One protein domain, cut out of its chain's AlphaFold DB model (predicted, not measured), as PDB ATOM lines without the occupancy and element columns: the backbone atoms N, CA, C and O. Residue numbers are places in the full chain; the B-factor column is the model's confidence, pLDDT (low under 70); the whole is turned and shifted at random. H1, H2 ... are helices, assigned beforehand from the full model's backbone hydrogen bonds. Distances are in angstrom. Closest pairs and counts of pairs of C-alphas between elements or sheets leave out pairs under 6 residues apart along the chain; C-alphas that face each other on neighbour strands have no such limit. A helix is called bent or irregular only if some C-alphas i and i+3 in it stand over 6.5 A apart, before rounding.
ATOM      1  N   ARG A 287      18.173  44.506  50.977       79.00
ATOM      2  CA  ARG A 287      18.369  43.122  51.442       79.00
ATOM      3  C   ARG A 287      19.713  42.550  50.999       79.00
ATOM      4  O   ARG A 287      20.144  42.816  49.883       79.00
ATOM      5  N   GLU A 288      20.344  41.706  51.811       78.69
ATOM      6  CA  GLU A 288      21.661  41.120  51.506       78.69
ATOM      7  C   GLU A 288      21.674  40.230  50.259       78.69
ATOM      8  O   GLU A 288      22.625  40.284  49.489       78.69
ATOM      9  N   ASN A 289      20.607  39.471  50.006       80.00
ATOM     10  CA  ASN A 289      20.522  38.564  48.862       80.00
ATOM     11  C   ASN A 289      19.266  38.848  48.034       80.00
ATOM     12  O   ASN A 289      18.170  38.995  48.583       80.00
ATOM     13  N   PHE A 290      19.424  38.899  46.713       85.69
ATOM     14  CA  PHE A 290      18.327  39.024  45.756       85.69
ATOM     15  C   PHE A 290      18.048  37.678  45.087       85.69
ATOM     16  O   PHE A 290      18.964  36.896  44.841       85.69
ATOM     17  N   ASP A 291      16.779  37.411  44.778       88.12
ATOM     18  CA  ASP A 291      16.414  36.246  43.975       88.12
ATOM     19  C   ASP A 291      16.756  36.525  42.499       88.12
ATOM     20  O   ASP A 291      16.201  37.470  41.921       88.12
ATOM     21  N   PRO A 292      17.631  35.727  41.858       87.00
ATOM     22  CA  PRO A 292      18.020  35.947  40.467       87.00
ATOM     23  C   PRO A 292      16.836  35.868  39.492       87.00
ATOM     24  O   PRO A 292      16.882  36.499  38.440       87.00
ATOM     25  N   ARG A 293      15.750  35.163  39.840       92.44
ATOM     26  CA  ARG A 293      14.532  35.067  39.011       92.44
ATOM     27  C   ARG A 293      13.749  36.376  38.984       92.44
ATOM     28  O   ARG A 293      13.122  36.720  37.982       92.44
ATOM     29  N   VAL A 294      13.771  37.119  40.089       89.75
ATOM     30  CA  VAL A 294      13.142  38.443  40.162       89.75
ATOM     31  C   VAL A 294      13.965  39.442  39.354       89.75
ATOM     32  O   VAL A 294      13.403  40.187  38.557       89.75
ATOM     33  N   LEU A 295      15.292  39.402  39.494       89.88
ATOM     34  CA  LEU A 295      16.202  40.234  38.709       89.88
ATOM     35  C   LEU A 295      16.069  39.968  37.202       89.88
ATOM     36  O   LEU A 295      15.967  40.915  36.430       89.88
ATOM     37  N   SER A 296      16.009  38.702  36.780       89.94
ATOM     38  CA  SER A 296      15.827  38.367  35.364       89.94
ATOM     39  C   SER A 296      14.487  38.872  34.834       89.94
ATOM     40  O   SER A 296      14.429  39.404  33.732       89.94
ATOM     41  N   SER A 297      13.419  38.757  35.631       93.06
ATOM     42  CA  SER A 297      12.094  39.268  35.264       93.06
ATOM     43  C   SER A 297      12.102  40.792  35.110       93.06
ATOM     44  O   SER A 297      11.506  41.310  34.171       93.06
ATOM     45  N   LEU A 298      12.816  41.505  35.988       90.81
ATOM     46  CA  LEU A 298      12.999  42.953  35.889       90.81
ATOM     47  C   LEU A 298      13.783  43.341  34.629       90.81
ATOM     48  O   LEU A 298      13.354  44.230  33.906       90.81
ATOM     49  N   ILE A 299      14.893  42.659  34.335       90.56
ATOM     50  CA  ILE A 299      15.681  42.905  33.118       90.56
ATOM     51  C   ILE A 299      14.823  42.666  31.869       90.56
ATOM     52  O   ILE A 299      14.788  43.509  30.978       90.56
ATOM     53  N   GLN A 300      14.081  41.554  31.822       88.62
ATOM     54  CA  GLN A 300      13.204  41.232  30.696       88.62
ATOM     55  C   GLN A 300      12.108  42.291  30.510       88.62
ATOM     56  O   GLN A 300      11.799  42.666  29.380       88.62
ATOM     57  N   LEU A 301      11.549  42.788  31.619       89.81
ATOM     58  CA  LEU A 301      10.562  43.862  31.619       89.81
ATOM     59  C   LEU A 301      11.156  45.163  31.076       89.81
ATOM     60  O   LEU A 301      10.526  45.790  30.227       89.81
ATOM     61  N   VAL A 302      12.348  45.558  31.534       89.94
ATOM     62  CA  VAL A 302      13.014  46.779  31.061       89.94
ATOM     63  C   VAL A 302      13.313  46.675  29.572       89.94
ATOM     64  O   VAL A 302      12.929  47.578  28.848       89.94
ATOM     65  N   ILE A 303      13.894  45.569  29.095       86.25
ATOM     66  CA  ILE A 303      14.216  45.387  27.669       86.25
ATOM     67  C   ILE A 303      12.954  45.487  26.801       86.25
ATOM     68  O   ILE A 303      12.894  46.313  25.894       86.25
ATOM     69  N   GLY A 304      11.914  44.700  27.105       84.88
ATOM     70  CA  GLY A 304      10.698  44.686  26.283       84.88
ATOM     71  C   GLY A 304       9.907  45.998  26.339       84.88
ATOM     72  O   GLY A 304       9.320  46.421  25.341       84.88
ATOM     73  N   THR A 305       9.898  46.665  27.496       85.69
ATOM     74  CA  THR A 305       9.206  47.952  27.655       85.69
ATOM     75  C   THR A 305      10.001  49.081  27.013       85.69
ATOM     76  O   THR A 305       9.398  49.933  26.371       85.69
ATOM     77  N   TRP A 306      11.329  49.090  27.146       87.00
ATOM     78  CA  TRP A 306      12.191  50.142  26.609       87.00
ATOM     79  C   TRP A 306      12.015  50.277  25.100       87.00
ATOM     80  O   TRP A 306      11.630  51.345  24.647       87.00
ATOM     81  N   GLU A 307      12.157  49.191  24.337       83.12
ATOM     82  CA  GLU A 307      11.987  49.225  22.874       83.12
ATOM     83  C   GLU A 307      10.604  49.738  22.446       83.12
ATOM     84  O   GLU A 307      10.460  50.414  21.433       83.12
ATOM     85  N   THR A 308       9.579  49.438  23.244       86.44
ATOM     86  CA  THR A 308       8.193  49.813  22.949       86.44
ATOM     87  C   THR A 308       7.893  51.274  23.321       86.44
ATOM     88  O   THR A 308       7.098  51.938  22.658       86.44
ATOM     89  N   PHE A 309       8.510  51.788  24.387       87.06
ATOM     90  CA  PHE A 309       8.215  53.106  24.960       87.06
ATOM     91  C   PHE A 309       9.253  54.178  24.617       87.06
ATOM     92  O   PHE A 309       8.959  55.360  24.789       87.06
ATOM     93  N   GLU A 310      10.439  53.811  24.131       87.44
ATOM     94  CA  GLU A 310      11.548  54.729  23.842       87.44
ATOM     95  C   GLU A 310      11.135  55.937  22.975       87.44
ATOM     96  O   GLU A 310      11.430  57.064  23.390       87.44
ATOM     97  N   PRO A 311      10.326  55.798  21.901       86.06
ATOM     98  CA  PRO A 311       9.904  56.952  21.100       86.06
ATOM     99  C   PRO A 311       9.029  57.955  21.867       86.06
ATOM    100  O   PRO A 311       8.920  59.121  21.491       86.06
ATOM    101  N   TYR A 312       8.369  57.504  22.936       86.56
ATOM    102  CA  TYR A 312       7.512  58.321  23.795       86.56
ATOM    103  C   TYR A 312       8.297  58.927  24.958       86.56
ATOM    104  O   TYR A 312       8.038  60.067  25.343       86.56
ATOM    105  N   LEU A 313       9.255  58.178  25.512       83.88
ATOM    106  CA  LEU A 313      10.112  58.627  26.608       83.88
ATOM    107  C   LEU A 313      11.142  59.657  26.142       83.88
ATOM    108  O   LEU A 313      11.361  60.640  26.845       83.88
ATOM    109  N   SER A 314      11.712  59.487  24.947       82.88
ATOM    110  CA  SER A 314      12.715  60.400  24.381       82.88
ATOM    111  C   SER A 314      12.213  61.842  24.266       82.88
ATOM    112  O   SER A 314      12.949  62.777  24.577       82.88
ATOM    113  N   ILE A 315      10.928  62.047  23.947       81.69
ATOM    114  CA  ILE A 315      10.307  63.384  23.924       81.69
ATOM    115  C   ILE A 315      10.377  64.075  25.291       81.69
ATOM    116  O   ILE A 315      10.544  65.297  25.364       81.69
ATOM    117  N   LEU A 316      10.249  63.306  26.374       80.56
ATOM    118  CA  LEU A 316      10.237  63.833  27.736       80.56
ATOM    119  C   LEU A 316      11.637  64.197  28.244       80.56
ATOM    120  O   LEU A 316      11.730  64.978  29.195       80.56
ATOM    121  N   LEU A 317      12.696  63.666  27.619       78.56
ATOM    122  CA  LEU A 317      14.083  63.884  28.033       78.56
ATOM    123  C   LEU A 317      14.569  65.300  27.723       78.56
ATOM    124  O   LEU A 317      15.213  65.921  28.564       78.56
ATOM    125  N   GLY A 318      14.245  65.843  26.550       74.12
ATOM    126  CA  GLY A 318      14.812  67.126  26.139       74.12
ATOM    127  C   GLY A 318      15.215  67.187  24.679       74.12
ATOM    128  O   GLY A 318      15.336  66.162  24.027       74.12
ATOM    129  N   GLU A 319      15.452  68.401  24.181       73.06
ATOM    130  CA  GLU A 319      16.161  68.596  22.904       73.06
ATOM    131  C   GLU A 319      17.665  68.326  23.051       73.06
ATOM    132  O   GLU A 319      18.300  67.913  22.090       73.06
ATOM    133  N   ASP A 320      18.207  68.475  24.265       76.50
ATOM    134  CA  ASP A 320      19.615  68.208  24.593       76.50
ATOM    135  C   ASP A 320      19.883  66.731  24.946       76.50
ATOM    136  O   ASP A 320      20.959  66.389  25.437       76.50
ATOM    137  N   ALA A 321      18.892  65.851  24.765       74.81
ATOM    138  CA  ALA A 321      19.037  64.436  25.075       74.81
ATOM    139  C   ALA A 321      20.007  63.757  24.086       74.81
ATOM    140  O   ALA A 321      20.001  64.096  22.899       74.81
ATOM    141  N   PRO A 322      20.813  62.780  24.539       77.44
ATOM    142  CA  PRO A 322      21.693  62.023  23.653       77.44
ATOM    143  C   PRO A 322      20.894  61.285  22.573       77.44
ATOM    144  O   PRO A 322      19.701  61.027  22.732       77.44
ATOM    145  N   GLU A 323      21.542  60.927  21.465       80.69
ATOM    146  CA  GLU A 323      20.890  60.171  20.393       80.69
ATOM    147  C   GLU A 323      20.362  58.815  20.894       80.69
ATOM    148  O   GLU A 323      20.965  58.185  21.762       80.69
ATOM    149  N   SER A 324      19.267  58.330  20.301       77.31
ATOM    150  CA  SER A 324      18.607  57.061  20.670       77.31
ATOM    151  C   SER A 324      19.575  55.868  20.758       77.31
ATOM    152  O   SER A 324      19.496  55.066  21.688       77.31
ATOM    153  N   ALA A 325      20.551  55.780  19.845       76.25
ATOM    154  CA  ALA A 325      21.569  54.728  19.868       76.25
ATOM    155  C   ALA A 325      22.442  54.782  21.136       76.25
ATOM    156  O   ALA A 325      22.642  53.760  21.787       76.25
ATOM    157  N   SER A 326      22.887  55.980  21.528       82.56
ATOM    158  CA  SER A 326      23.659  56.190  22.757       82.56
ATOM    159  C   SER A 326      22.817  55.925  24.007       82.56
ATOM    160  O   SER A 326      23.321  55.337  24.958       82.56
ATOM    161  N   GLN A 327      21.527  56.283  23.994       83.00
ATOM    162  CA  GLN A 327      20.609  55.965  25.094       83.00
ATOM    163  C   GLN A 327      20.436  54.452  25.273       83.00
ATOM    164  O   GLN A 327      20.406  53.956  26.397       83.00
ATOM    165  N   HIS A 328      20.320  53.701  24.174       84.38
ATOM    166  CA  HIS A 328      20.203  52.244  24.223       84.38
ATOM    167  C   HIS A 328      21.457  51.611  24.845       84.38
ATOM    168  O   HIS A 328      21.339  50.760  25.728       84.38
ATOM    169  N   GLU A 329      22.649  52.036  24.415       87.06
ATOM    170  CA  GLU A 329      23.919  51.572  24.987       87.06
ATOM    171  C   GLU A 329      24.000  51.865  26.491       87.06
ATOM    172  O   GLU A 329      24.274  50.957  27.277       87.06
ATOM    173  N   GLU A 330      23.639  53.079  26.915       88.19
ATOM    174  CA  GLU A 330      23.618  53.462  28.331       88.19
ATOM    175  C   GLU A 330      22.647  52.592  29.154       88.19
ATOM    176  O   GLU A 330      22.979  52.136  30.251       88.19
ATOM    177  N   VAL A 331      21.467  52.261  28.614       89.25
ATOM    178  CA  VAL A 331      20.521  51.341  29.273       89.25
ATOM    179  C   VAL A 331      21.111  49.939  29.429       89.25
ATOM    180  O   VAL A 331      20.939  49.321  30.485       89.25
ATOM    181  N   ILE A 332      21.825  49.429  28.421       90.06
ATOM    182  CA  ILE A 332      22.509  48.131  28.516       90.06
ATOM    183  C   ILE A 332      23.537  48.158  29.652       90.06
ATOM    184  O   ILE A 332      23.548  47.249  30.486       90.06
ATOM    185  N   GLU A 333      24.375  49.192  29.716       92.06
ATOM    186  CA  GLU A 333      25.403  49.341  30.751       92.06
ATOM    187  C   GLU A 333      24.794  49.448  32.158       92.06
ATOM    188  O   GLU A 333      25.247  48.777  33.093       92.06
ATOM    189  N   LEU A 334      23.703  50.204  32.315       92.94
ATOM    190  CA  LEU A 334      22.968  50.310  33.578       92.94
ATOM    191  C   LEU A 334      22.377  48.963  34.023       92.94
ATOM    192  O   LEU A 334      22.437  48.620  35.208       92.94
ATOM    193  N   LEU A 335      21.841  48.162  33.096       93.50
ATOM    194  CA  LEU A 335      21.337  46.818  33.398       93.50
ATOM    195  C   LEU A 335      22.464  45.853  33.795       93.50
ATOM    196  O   LEU A 335      22.287  45.048  34.716       93.50
ATOM    197  N   GLN A 336      23.630  45.946  33.150       92.31
ATOM    198  CA  GLN A 336      24.820  45.179  33.530       92.31
ATOM    199  C   GLN A 336      25.295  45.555  34.940       92.31
ATOM    200  O   GLN A 336      25.556  44.669  35.763       92.31
ATOM    201  N   LEU A 337      25.339  46.854  35.251       92.62
ATOM    202  CA  LEU A 337      25.684  47.361  36.578       92.62
ATOM    203  C   LEU A 337      24.697  46.864  37.640       92.62
ATOM    204  O   LEU A 337      25.122  46.378  38.691       92.62
ATOM    205  N   LEU A 338      23.391  46.921  37.359       91.44
ATOM    206  CA  LEU A 338      22.345  46.407  38.245       91.44
ATOM    207  C   LEU A 338      22.536  44.912  38.530       91.44
ATOM    208  O   LEU A 338      22.475  44.488  39.688       91.44
ATOM    209  N   ALA A 339      22.800  44.111  37.494       90.50
ATOM    210  CA  ALA A 339      23.008  42.677  37.641       90.50
ATOM    211  C   ALA A 339      24.243  42.356  38.494       90.50
ATOM    212  O   ALA A 339      24.187  41.501  39.382       90.50
ATOM    213  N   TRP A 340      25.340  43.082  38.277       89.94
ATOM    214  CA  TRP A 340      26.554  42.953  39.076       89.94
ATOM    215  C   TRP A 340      26.328  43.369  40.536       89.94
ATOM    216  O   TRP A 340      26.761  42.664  41.453       89.94
ATOM    217  N   ALA A 341      25.627  44.482  40.772       87.69
ATOM    218  CA  ALA A 341      25.342  45.014  42.105       87.69
ATOM    219  C   ALA A 341      24.394  44.117  42.922       87.69
ATOM    220  O   ALA A 341      24.504  44.061  44.146       87.69
ATOM    221  N   ALA A 342      23.501  43.372  42.267       88.81
ATOM    222  CA  ALA A 342      22.553  42.468  42.917       88.81
ATOM    223  C   ALA A 342      23.157  41.117  43.368       88.81
ATOM    224  O   ALA A 342      22.448  40.305  43.969       88.81
ATOM    225  N   ARG A 343      24.448  40.857  43.102       88.12
ATOM    226  CA  ARG A 343      25.103  39.579  43.437       88.12
ATOM    227  C   ARG A 343      25.113  39.277  44.952       88.12
ATOM    228  O   ARG A 343      25.193  40.207  45.764       88.12
ATOM    229  N   PRO A 344      25.109  37.991  45.352       84.00
ATOM    230  CA  PRO A 344      25.326  37.591  46.744       84.00
ATOM    231  C   PRO A 344      26.700  38.039  47.262       84.00
ATOM    232  O   PRO A 344      27.661  38.098  46.496       84.00
TER     233      PRO A 344
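What this domain is: This is residues 287 to 344 of the 361 residues of the protein "Helix-turn-helix transcriptional regulator" of Nocardia speluncae (UniProt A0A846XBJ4). What shape do these atoms make? They form a loose helical hairpin, with H1 and H2 side by side and running opposite ways along a rod; near residue 309 H1 kinks sharply, and residues 315 to 321 stick out at the hairpin's turn. What is it built of? The printed part has 58 residues with two named helices, H1 then H2, and no named strand; its class is all helix. How is it sized? It is loose, with a radius of gyration of the C-alphas of 13.5 A and spans of 40 by 18 by 17 A.

How they stand to each other: How does H1, residues 292 to 317, stand to H2, residues 324 to 341? They form a helical hairpin, at a shallow tilt of 26 degrees and running opposite ways. They only just touch, with 3 pairs of C-alphas within 8 A; the closest C-alphas, those of Ile 299 and Leu 335, are 6.9 A apart. Are the helix backbones whole? In H2 every O i to N i+4 pair is within hydrogen-bond range, and in H1 17 of 22 are.

Where its parts are: Where does H1 run? It goes from C-alpha 292 at (18.020, 35.947, 40.467) to C-alpha 317 at (14.083, 63.884, 28.033), 30.8 A. Is it even throughout? It has a kink of 78 degrees near residue 309 and is irregular: C-alphas 308 and 311 are 7.6 A apart. Where does H2 end? It spans 25.5 A from its first to its last C-alpha, and C-alpha 341 is at (25.342, 45.014, 42.105).

The domain as a whole: How far does it reach? The two C-alphas farthest apart, those of Glu 319 and Pro 344, are 40.2 A apart. Is it continuous? The printed part has no cut, and the link from H1 to H2, 6 residues, is short. Where is confidence low? The mean pLDDT of the printed part is 85.7, and no printed residue is under 70.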